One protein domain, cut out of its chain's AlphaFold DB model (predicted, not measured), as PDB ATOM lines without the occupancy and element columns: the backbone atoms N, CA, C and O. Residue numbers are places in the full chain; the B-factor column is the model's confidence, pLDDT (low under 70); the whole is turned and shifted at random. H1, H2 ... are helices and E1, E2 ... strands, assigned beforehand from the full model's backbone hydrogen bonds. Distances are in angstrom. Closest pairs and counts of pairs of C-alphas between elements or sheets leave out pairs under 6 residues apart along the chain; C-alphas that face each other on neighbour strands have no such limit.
ATOM      1  N   ARG A  27     377.034-175.382 106.135       87.19
ATOM      2  CA  ARG A  27     376.844-174.495 107.286       87.19
ATOM      3  C   ARG A  27     375.440-173.924 107.279       87.19
ATOM      4  O   ARG A  27     374.893-173.603 106.231       87.19
ATOM      5  N   VAL A  28     374.868-173.816 108.470       88.31
ATOM      6  CA  VAL A  28     373.537-173.250 108.679       88.31
ATOM      7  C   VAL A  28     373.696-171.822 109.175       88.31
ATOM      8  O   VAL A  28     374.447-171.608 110.127       88.31
ATOM      9  N   PHE A  29     373.007-170.888 108.524       88.81
ATOM     10  CA  PHE A  29     373.009-169.466 108.839       88.81
ATOM     11  C   PHE A  29     371.653-169.003 109.371       88.81
ATOM     12  O   PHE A  29     370.593-169.482 108.952       88.81
ATOM     13  N   GLU A  30     371.708-168.029 110.271       92.25
ATOM     14  CA  GLU A  30     370.576-167.174 110.615       92.25
ATOM     15  C   GLU A  30     370.694-165.896 109.794       92.25
ATOM     16  O   GLU A  30     371.713-165.208 109.875       92.25
ATOM     17  N   VAL A  31     369.685-165.590 108.980       93.00
ATOM     18  CA  VAL A  31     369.715-164.431 108.089       93.00
ATOM     19  C   VAL A  31     368.727-163.382 108.559       93.00
ATOM     20  O   VAL A  31     367.551-163.678 108.751       93.00
ATOM     21  N   TYR A  32     369.193-162.147 108.687       95.25
ATOM     22  CA  TYR A  32     368.374-160.997 109.051       95.25
ATOM     23  C   TYR A  32     368.537-159.865 108.038       95.25
ATOM     24  O   TYR A  32     369.595-159.716 107.423       95.25
ATOM     25  N   ASP A  33     367.521-159.013 107.932       95.25
ATOM     26  CA  ASP A  33     367.741-157.627 107.528       95.25
ATOM     27  C   ASP A  33     368.169-156.766 108.737       95.25
ATOM     28  O   ASP A  33     367.973-157.163 109.895       95.25
ATOM     29  N   PRO A  34     368.763-155.578 108.517       96.50
ATOM     30  CA  PRO A  34     369.320-154.772 109.599       96.50
ATOM     31  C   PRO A  34     368.267-154.282 110.599       96.50
ATOM     32  O   PRO A  34     368.557-154.167 111.790       96.50
ATOM     33  N   VAL A  35     367.048-153.992 110.129       95.31
ATOM     34  CA  VAL A  35     365.948-153.498 110.965       95.31
ATOM     35  C   VAL A  35     365.484-154.608 111.892       95.31
ATOM     36  O   VAL A  35     365.366-154.395 113.101       95.31
ATOM     37  N   ARG A  36     365.264-155.807 111.347       94.88
ATOM     38  CA  ARG A  36     364.814-156.948 112.141       94.88
ATOM     39  C   ARG A  36     365.867-157.388 113.153       94.88
ATOM     40  O   ARG A  36     365.512-157.639 114.302       94.88
ATOM     41  N   LEU A  37     367.148-157.412 112.770       96.38
ATOM     42  CA  LEU A  37     368.236-157.738 113.697       96.38
ATOM     43  C   LEU A  37     368.289-156.755 114.869       96.38
ATOM     44  O   LEU A  37     368.359-157.184 116.017       96.38
ATOM     45  N   ALA A  38     368.224-155.448 114.601       96.25
ATOM     46  CA  ALA A  38     368.271-154.433 115.653       96.25
ATOM     47  C   ALA A  38     367.119-154.593 116.660       96.25
ATOM     48  O   ALA A  38     367.336-154.489 117.868       96.25
ATOM     49  N   GLN A  39     365.913-154.903 116.172       95.50
ATOM     50  CA  GLN A  39     364.756-155.192 117.023       95.50
ATOM     51  C   GLN A  39     364.972-156.444 117.880       95.50
ATOM     52  O   GLN A  39     364.722-156.404 119.084       95.50
ATOM     53  N   THR A  40     365.454-157.540 117.285       94.94
ATOM     54  CA  THR A  40     365.725-158.790 118.011       94.94
ATOM     55  C   THR A  40     366.806-158.602 119.073       94.94
ATOM     56  O   THR A  40     366.608-159.015 120.211       94.94
ATOM     57  N   VAL A  41     367.910-157.921 118.746       96.62
ATOM     58  CA  VAL A  41     368.988-157.632 119.703       96.62
ATOM     59  C   VAL A  41     368.468-156.803 120.874       96.62
ATOM     60  O   VAL A  41     368.736-157.148 122.022       96.62
ATOM     61  N   ALA A  42     367.714-155.731 120.608       97.50
ATOM     62  CA  ALA A  42     367.162-154.887 121.666       97.50
ATOM     63  C   ALA A  42     366.252-155.689 122.609       97.50
ATOM     64  O   ALA A  42     366.399-155.599 123.827       97.50
ATOM     65  N   LEU A  43     365.371-156.519 122.043       96.38
ATOM     66  CA  LEU A  43     364.452-157.358 122.805       96.38
ATOM     67  C   LEU A  43     365.187-158.403 123.659       96.38
ATOM     68  O   LEU A  43     364.878-158.566 124.836       96.38
ATOM     69  N   GLU A  44     366.173-159.106 123.095       96.00
ATOM     70  CA  GLU A  44     366.919-160.131 123.835       96.00
ATOM     71  C   GLU A  44     367.803-159.539 124.933       96.00
ATOM     72  O   GLU A  44     367.918-160.111 126.018       96.00
ATOM     73  N   ILE A  45     368.396-158.369 124.697       97.50
ATOM     74  CA  ILE A  45     369.154-157.655 125.726       97.50
ATOM     75  C   ILE A  45     368.228-157.206 126.859       97.50
ATOM     76  O   ILE A  45     368.588-157.374 128.022       97.50
ATOM     77  N   GLU A  46     367.036-156.693 126.548       97.81
ATOM     78  CA  GLU A  46     366.050-156.303 127.561       97.81
ATOM     79  C   GLU A  46     365.594-157.500 128.412       97.81
ATOM     80  O   GLU A  46     365.508-157.397 129.634       97.81
ATOM     81  N   GLN A  47     365.335-158.649 127.783       95.31
ATOM     82  CA  GLN A  47     364.755-159.811 128.465       95.31
ATOM     83  C   GLN A  47     365.788-160.718 129.146       95.31
ATOM     84  O   GLN A  47     365.513-161.296 130.196       95.31
ATOM     85  N   ILE A  48     366.959-160.893 128.530       95.25
ATOM     86  CA  ILE A  48     367.943-161.935 128.877       95.25
ATOM     87  C   ILE A  48     369.324-161.321 129.179       95.25
ATOM     88  O   ILE A  48     370.207-161.992 129.720       95.25
ATOM     89  N   GLY A  49     369.541-160.039 128.861       96.81
ATOM     90  CA  GLY A  49     370.802-159.329 129.100       96.81
ATOM     91  C   GLY A  49     371.915-159.649 128.098       96.81
ATOM     92  O   GLY A  49     373.040-159.181 128.265       96.81
ATOM     93  N   ARG A  50     371.638-160.459 127.069       94.75
ATOM     94  CA  ARG A  50     372.591-160.826 126.009       94.75
ATOM     95  C   ARG A  50     371.856-161.252 124.740       94.75
ATOM     96  O   ARG A  50     370.768-161.800 124.841       94.75
ATOM     97  N   PHE A  51     372.507-161.079 123.593       94.31
ATOM     98  CA  PHE A  51     372.105-161.648 122.304       94.31
ATOM     99  C   PHE A  51     373.182-162.627 121.832       94.31
ATOM    100  O   PHE A  51     374.377-162.327 121.925       94.31
ATOM    101  N   THR A  52     372.779-163.788 121.323       90.88
ATOM    102  CA  THR A  52     373.704-164.770 120.741       90.88
ATOM    103  C   THR A  52     373.132-165.330 119.451       90.88
ATOM    104  O   THR A  52     372.044-165.892 119.478       90.88
ATOM    105  N   ALA A  53     373.896-165.267 118.363       88.38
ATOM    106  CA  ALA A  53     373.551-165.889 117.086       88.38
ATOM    107  C   ALA A  53     374.738-166.701 116.563       88.38
ATOM    108  O   ALA A  53     375.897-166.310 116.743       88.38
ATOM    109  N   LYS A  54     374.462-167.835 115.915       84.06
ATOM    110  CA  LYS A  54     375.499-168.649 115.260       84.06
ATOM    111  C   LYS A  54     375.421-168.449 113.759       84.06
ATOM    112  O   LYS A  54     374.358-168.617 113.182       84.06
ATOM    113  N   ASN A  55     376.569-168.176 113.130       88.56
ATOM    114  CA  ASN A  55     376.661-167.953 111.684       88.56
ATOM    115  C   ASN A  55     375.602-166.931 111.227       88.56
ATOM    116  O   ASN A  55     374.689-167.243 110.465       88.56
ATOM    117  N   LEU A  56     375.693-165.718 111.770       91.88
ATOM    118  CA  LEU A  56     374.780-164.631 111.445       91.88
ATOM    119  C   LEU A  56     375.141-164.045 110.078       91.88
ATOM    120  O   LEU A  56     376.275-163.618 109.862       91.88
ATOM    121  N   LEU A  57     374.164-163.982 109.182       92.31
ATOM    122  CA  LEU A  57     374.261-163.278 107.915       92.31
ATOM    123  C   LEU A  57     373.292-162.096 107.925       92.31
ATOM    124  O   LEU A  57     372.099-162.260 108.152       92.31
ATOM    125  N   VAL A  58     373.795-160.896 107.654       94.31
ATOM    126  CA  VAL A  58     372.947-159.705 107.529       94.31
ATOM    127  C   VAL A  58     372.961-159.259 106.078       94.31
ATOM    128  O   VAL A  58     374.026-159.000 105.518       94.31
ATOM    129  N   VAL A  59     371.782-159.183 105.470       94.56
ATOM    130  CA  VAL A  59     371.582-158.757 104.079       94.56
ATOM    131  C   VAL A  59     370.694-157.514 104.034       94.56
ATOM    132  O   VAL A  59     369.936-157.301 104.970       94.56
ATOM    133  N   PRO A  60     370.729-156.683 102.975       94.50
ATOM    134  CA  PRO A  60     369.905-155.469 102.911       94.50
ATOM    135  C   PRO A  60     368.401-155.727 103.078       94.50
ATOM    136  O   PRO A  60     367.686-154.930 103.680       94.50
ATOM    137  N   SER A  61     367.919-156.848 102.549       92.94
ATOM    138  CA  SER A  61     366.571-157.373 102.768       92.94
ATOM    139  C   SER A  61     366.626-158.889 102.650       92.94
ATOM    140  O   SER A  61     367.379-159.402 101.818       92.94
ATOM    141  N   VAL A  62     365.857-159.606 103.470       90.88
ATOM    142  CA  VAL A  62     365.787-161.071 103.410       90.88
ATOM    143  C   VAL A  62     365.018-161.458 102.159       90.88
ATOM    144  O   VAL A  62     363.813-161.597 102.210       90.88
ATOM    145  N   THR A  63     365.715-161.573 101.033       89.25
ATOM    146  CA  THR A  63     365.189-162.068  99.757       89.25
ATOM    147  C   THR A  63     366.109-163.155  99.239       89.25
ATOM    148  O   THR A  63     367.290-163.213  99.608       89.25
ATOM    149  N   ARG A  64     365.592-164.009  98.353       85.75
ATOM    150  CA  ARG A  64     366.398-165.074  97.745       85.75
ATOM    151  C   ARG A  64     367.683-164.536  97.116       85.75
ATOM    152  O   ARG A  64     368.764-165.025  97.420       85.75
ATOM    153  N   GLU A  65     367.548-163.501  96.293       89.56
ATOM    154  CA  GLU A  65     368.640-162.916  95.511       89.56
ATOM    155  C   GLU A  65     369.742-162.343  96.406       89.56
ATOM    156  O   GLU A  65     370.931-162.566  96.165       89.56
ATOM    157  N   ASN A  66     369.358-161.645  97.479       92.00
ATOM    158  CA  ASN A  66     370.311-161.081  98.429       92.00
ATOM    159  C   ASN A  66     371.057-162.178  99.196       92.00
ATOM    160  O   ASN A  66     372.264-162.063  99.413       92.00
ATOM    161  N   ILE A  67     370.353-163.246  99.582       89.50
ATOM    162  CA  ILE A  67     370.955-164.400 100.254       89.50
ATOM    163  C   ILE A  67     371.926-165.107  99.307       89.50
ATOM    164  O   ILE A  67     373.085-165.294  99.663       89.50
ATOM    165  N   GLU A  68     371.499-165.456  98.093       88.56
ATOM    166  CA  GLU A  68     372.336-166.146  97.102       88.56
ATOM    167  C   GLU A  68     373.588-165.329  96.753       88.56
ATOM    168  O   GLU A  68     374.696-165.874  96.722       88.56
ATOM    169  N   THR A  69     373.445-164.013  96.579       90.81
ATOM    170  CA  THR A  69     374.569-163.098  96.323       90.81
ATOM    171  C   THR A  69     375.553-163.078  97.491       90.81
ATOM    172  O   THR A  69     376.761-163.230  97.294       90.81
ATOM    173  N   ALA A  70     375.052-162.926  98.719       89.94
ATOM    174  CA  ALA A  70     375.897-162.872  99.905       89.94
ATOM    175  C   ALA A  70     376.620-164.205 100.149       89.94
ATOM    176  O   ALA A  70     377.819-164.223 100.419       89.94
ATOM    177  N   ILE A  71     375.920-165.326  99.985       86.38
ATOM    178  CA  ILE A  71     376.497-166.662 100.115       86.38
ATOM    179  C   ILE A  71     377.562-166.924  99.054       86.38
ATOM    180  O   ILE A  71     378.633-167.422  99.399       86.38
ATOM    181  N   SER A  72     377.321-166.537  97.801       85.88
ATOM    182  CA  SER A  72     378.309-166.679  96.727       85.88
ATOM    183  C   SER A  72     379.597-165.914  97.051       85.88
ATOM    184  O   SER A  72     380.693-166.451  96.897       85.88
ATOM    185  N   ALA A  73     379.477-164.700  97.598       85.31
ATOM    186  CA  ALA A  73     380.626-163.896  98.016       85.31
ATOM    187  C   ALA A  73     381.415-164.511  99.192       85.31
ATOM    188  O   ALA A  73     382.631-164.335  99.281       85.31
ATOM    189  N   ILE A  74     380.747-165.227 100.103       81.06
ATOM    190  CA  ILE A  74     381.398-165.906 101.238       81.06
ATOM    191  C   ILE A  74     382.045-167.226 100.790       81.06
ATOM    192  O   ILE A  74     383.154-167.553 101.229       81.06
ATOM    193  N   ALA A  75     381.377-167.969  99.903       76.69
ATOM    194  CA  ALA A  75     381.860-169.232  99.358       76.69
ATOM    195  C   ALA A  75     383.142-169.058  98.535       76.69
ATOM    196  O   ALA A  75     384.066-169.856  98.695       76.69
ATOM    197  N   ASP A  76     383.249-167.976  97.759       72.25
ATOM    198  CA  ASP A  76     384.467-167.611  97.017       72.25
ATOM    199  C   ASP A  76     385.689-167.431  97.944       72.25
ATOM    200  O   ASP A  76     386.825-167.747  97.597       72.25
ATOM    201  N   ARG A  77     385.450-167.032  99.201       69.94
ATOM    202  CA  ARG A  77     386.478-166.880 100.247       69.94
ATOM    203  C   ARG A  77     386.679-168.146 101.093       69.94
ATOM    204  O   ARG A  77     387.369-168.113 102.116       69.94
ATOM    205  N   GLY A  78     386.052-169.259 100.708       64.69
ATOM    206  CA  GLY A  78     386.139-170.558 101.374       64.69
ATOM    207  C   GLY A  78     385.581-170.586 102.799       64.69
ATOM    208  O   GLY A  78     386.004-171.435 103.581       64.69
ATOM    209  N   PHE A  79     384.702-169.646 103.177       66.38
ATOM    210  CA  PHE A  79     384.201-169.480 104.554       66.38
ATOM    211  C   PHE A  79     385.313-169.364 105.623       66.38
ATOM    212  O   PHE A  79     385.063-169.560 106.810       66.38
ATOM    213  N   ARG A  80     386.561-169.054 105.228       59.31
ATOM    214  CA  ARG A  80     387.753-169.145 106.095       59.31
ATOM    215  C   ARG A  80     387.931-167.973 107.070       59.31
ATOM    216  O   ARG A  80     388.864-168.007 107.864       59.31
ATOM    217  N   ALA A  81     387.069-166.958 107.024       53.75
ATOM    218  CA  ALA A  81     387.217-165.722 107.803       53.75
ATOM    219  C   ALA A  81     385.931-165.234 108.503       53.75
ATOM    220  O   ALA A  81     385.918-164.105 108.993       53.75
ATOM    221  N   TYR A  82     384.868-166.050 108.542       53.12
ATOM    222  CA  TYR A  82     383.556-165.687 109.098       53.12
ATOM    223  C   TYR A  82     382.974-166.807 109.961       53.12
ATOM    224  O   TYR A  82     383.108-167.994 109.566       53.12
TER     225      TYR A  82
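This is residues 27 to 82 of the 82 residues of an uncharacterized protein of Streptomyces pseudovenezuelae (UniProt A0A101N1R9). A small ribbon of two parallel strands, E1 and E2, lies in the middle of a loose, elongated domain, with helix H1 toward one end of the long axis and helix H2 toward the other. From the far end of H1 the link of residues 49 to 55 folds back to E2. The printed part has 56 residues, with two named strands and two named helices in the order E1, H1, E2, H2; the sheet has the order E1, E2, and the class is mixed, helices and strands. It is loose, with a radius of gyration of the C-alphas of 12.8 A, and spans 38 by 23 by 14 A.

E1, residues 27 to 32, begins at C-alpha 27 (376.844, -174.495, 107.286) and is 16.0 A long from first to last C-alpha. H1, residues 34 to 48, measures 20.6 A and ends at C-alpha 48 (367.943, -161.935, 128.877). E2, residues 56 to 58, measures 6.6 A. H2, residues 64 to 75, measures 16.1 A and ends at C-alpha 75 (381.860, -169.232, 99.358).

E1 and E2 are parallel neighbours at 42 degrees, with N 57 and O 30 2.8 A apart and N 32 and O 57 3.0 A apart, both within hydrogen-bond range. E1, H1 and E2 form a strand-helix-strand unit, two parallel strands with a helix between them along the chain, and its crossover is right-handed. The closest C-alphas of H1 and E2, those of Pro 34 and Val 58, are 6.5 A apart. E2 and H2 are near each other, with 6 pairs of C-alphas within 10 A. The closest C-alphas of E1 and H2, those of Val 31 and Ile 67, are 7.9 A apart. H1 and H2 are apart. In H1 and H2 every O i to N i+4 pair is within hydrogen-bond range.

The two C-alphas farthest apart, those of Gln 47 and Asp 76, are 37.9 A apart. The printed part has no cut and no long link. The mean pLDDT of the printed part is 88.2, and residues 77 to 82, which end at the chain's last residue, are under 70.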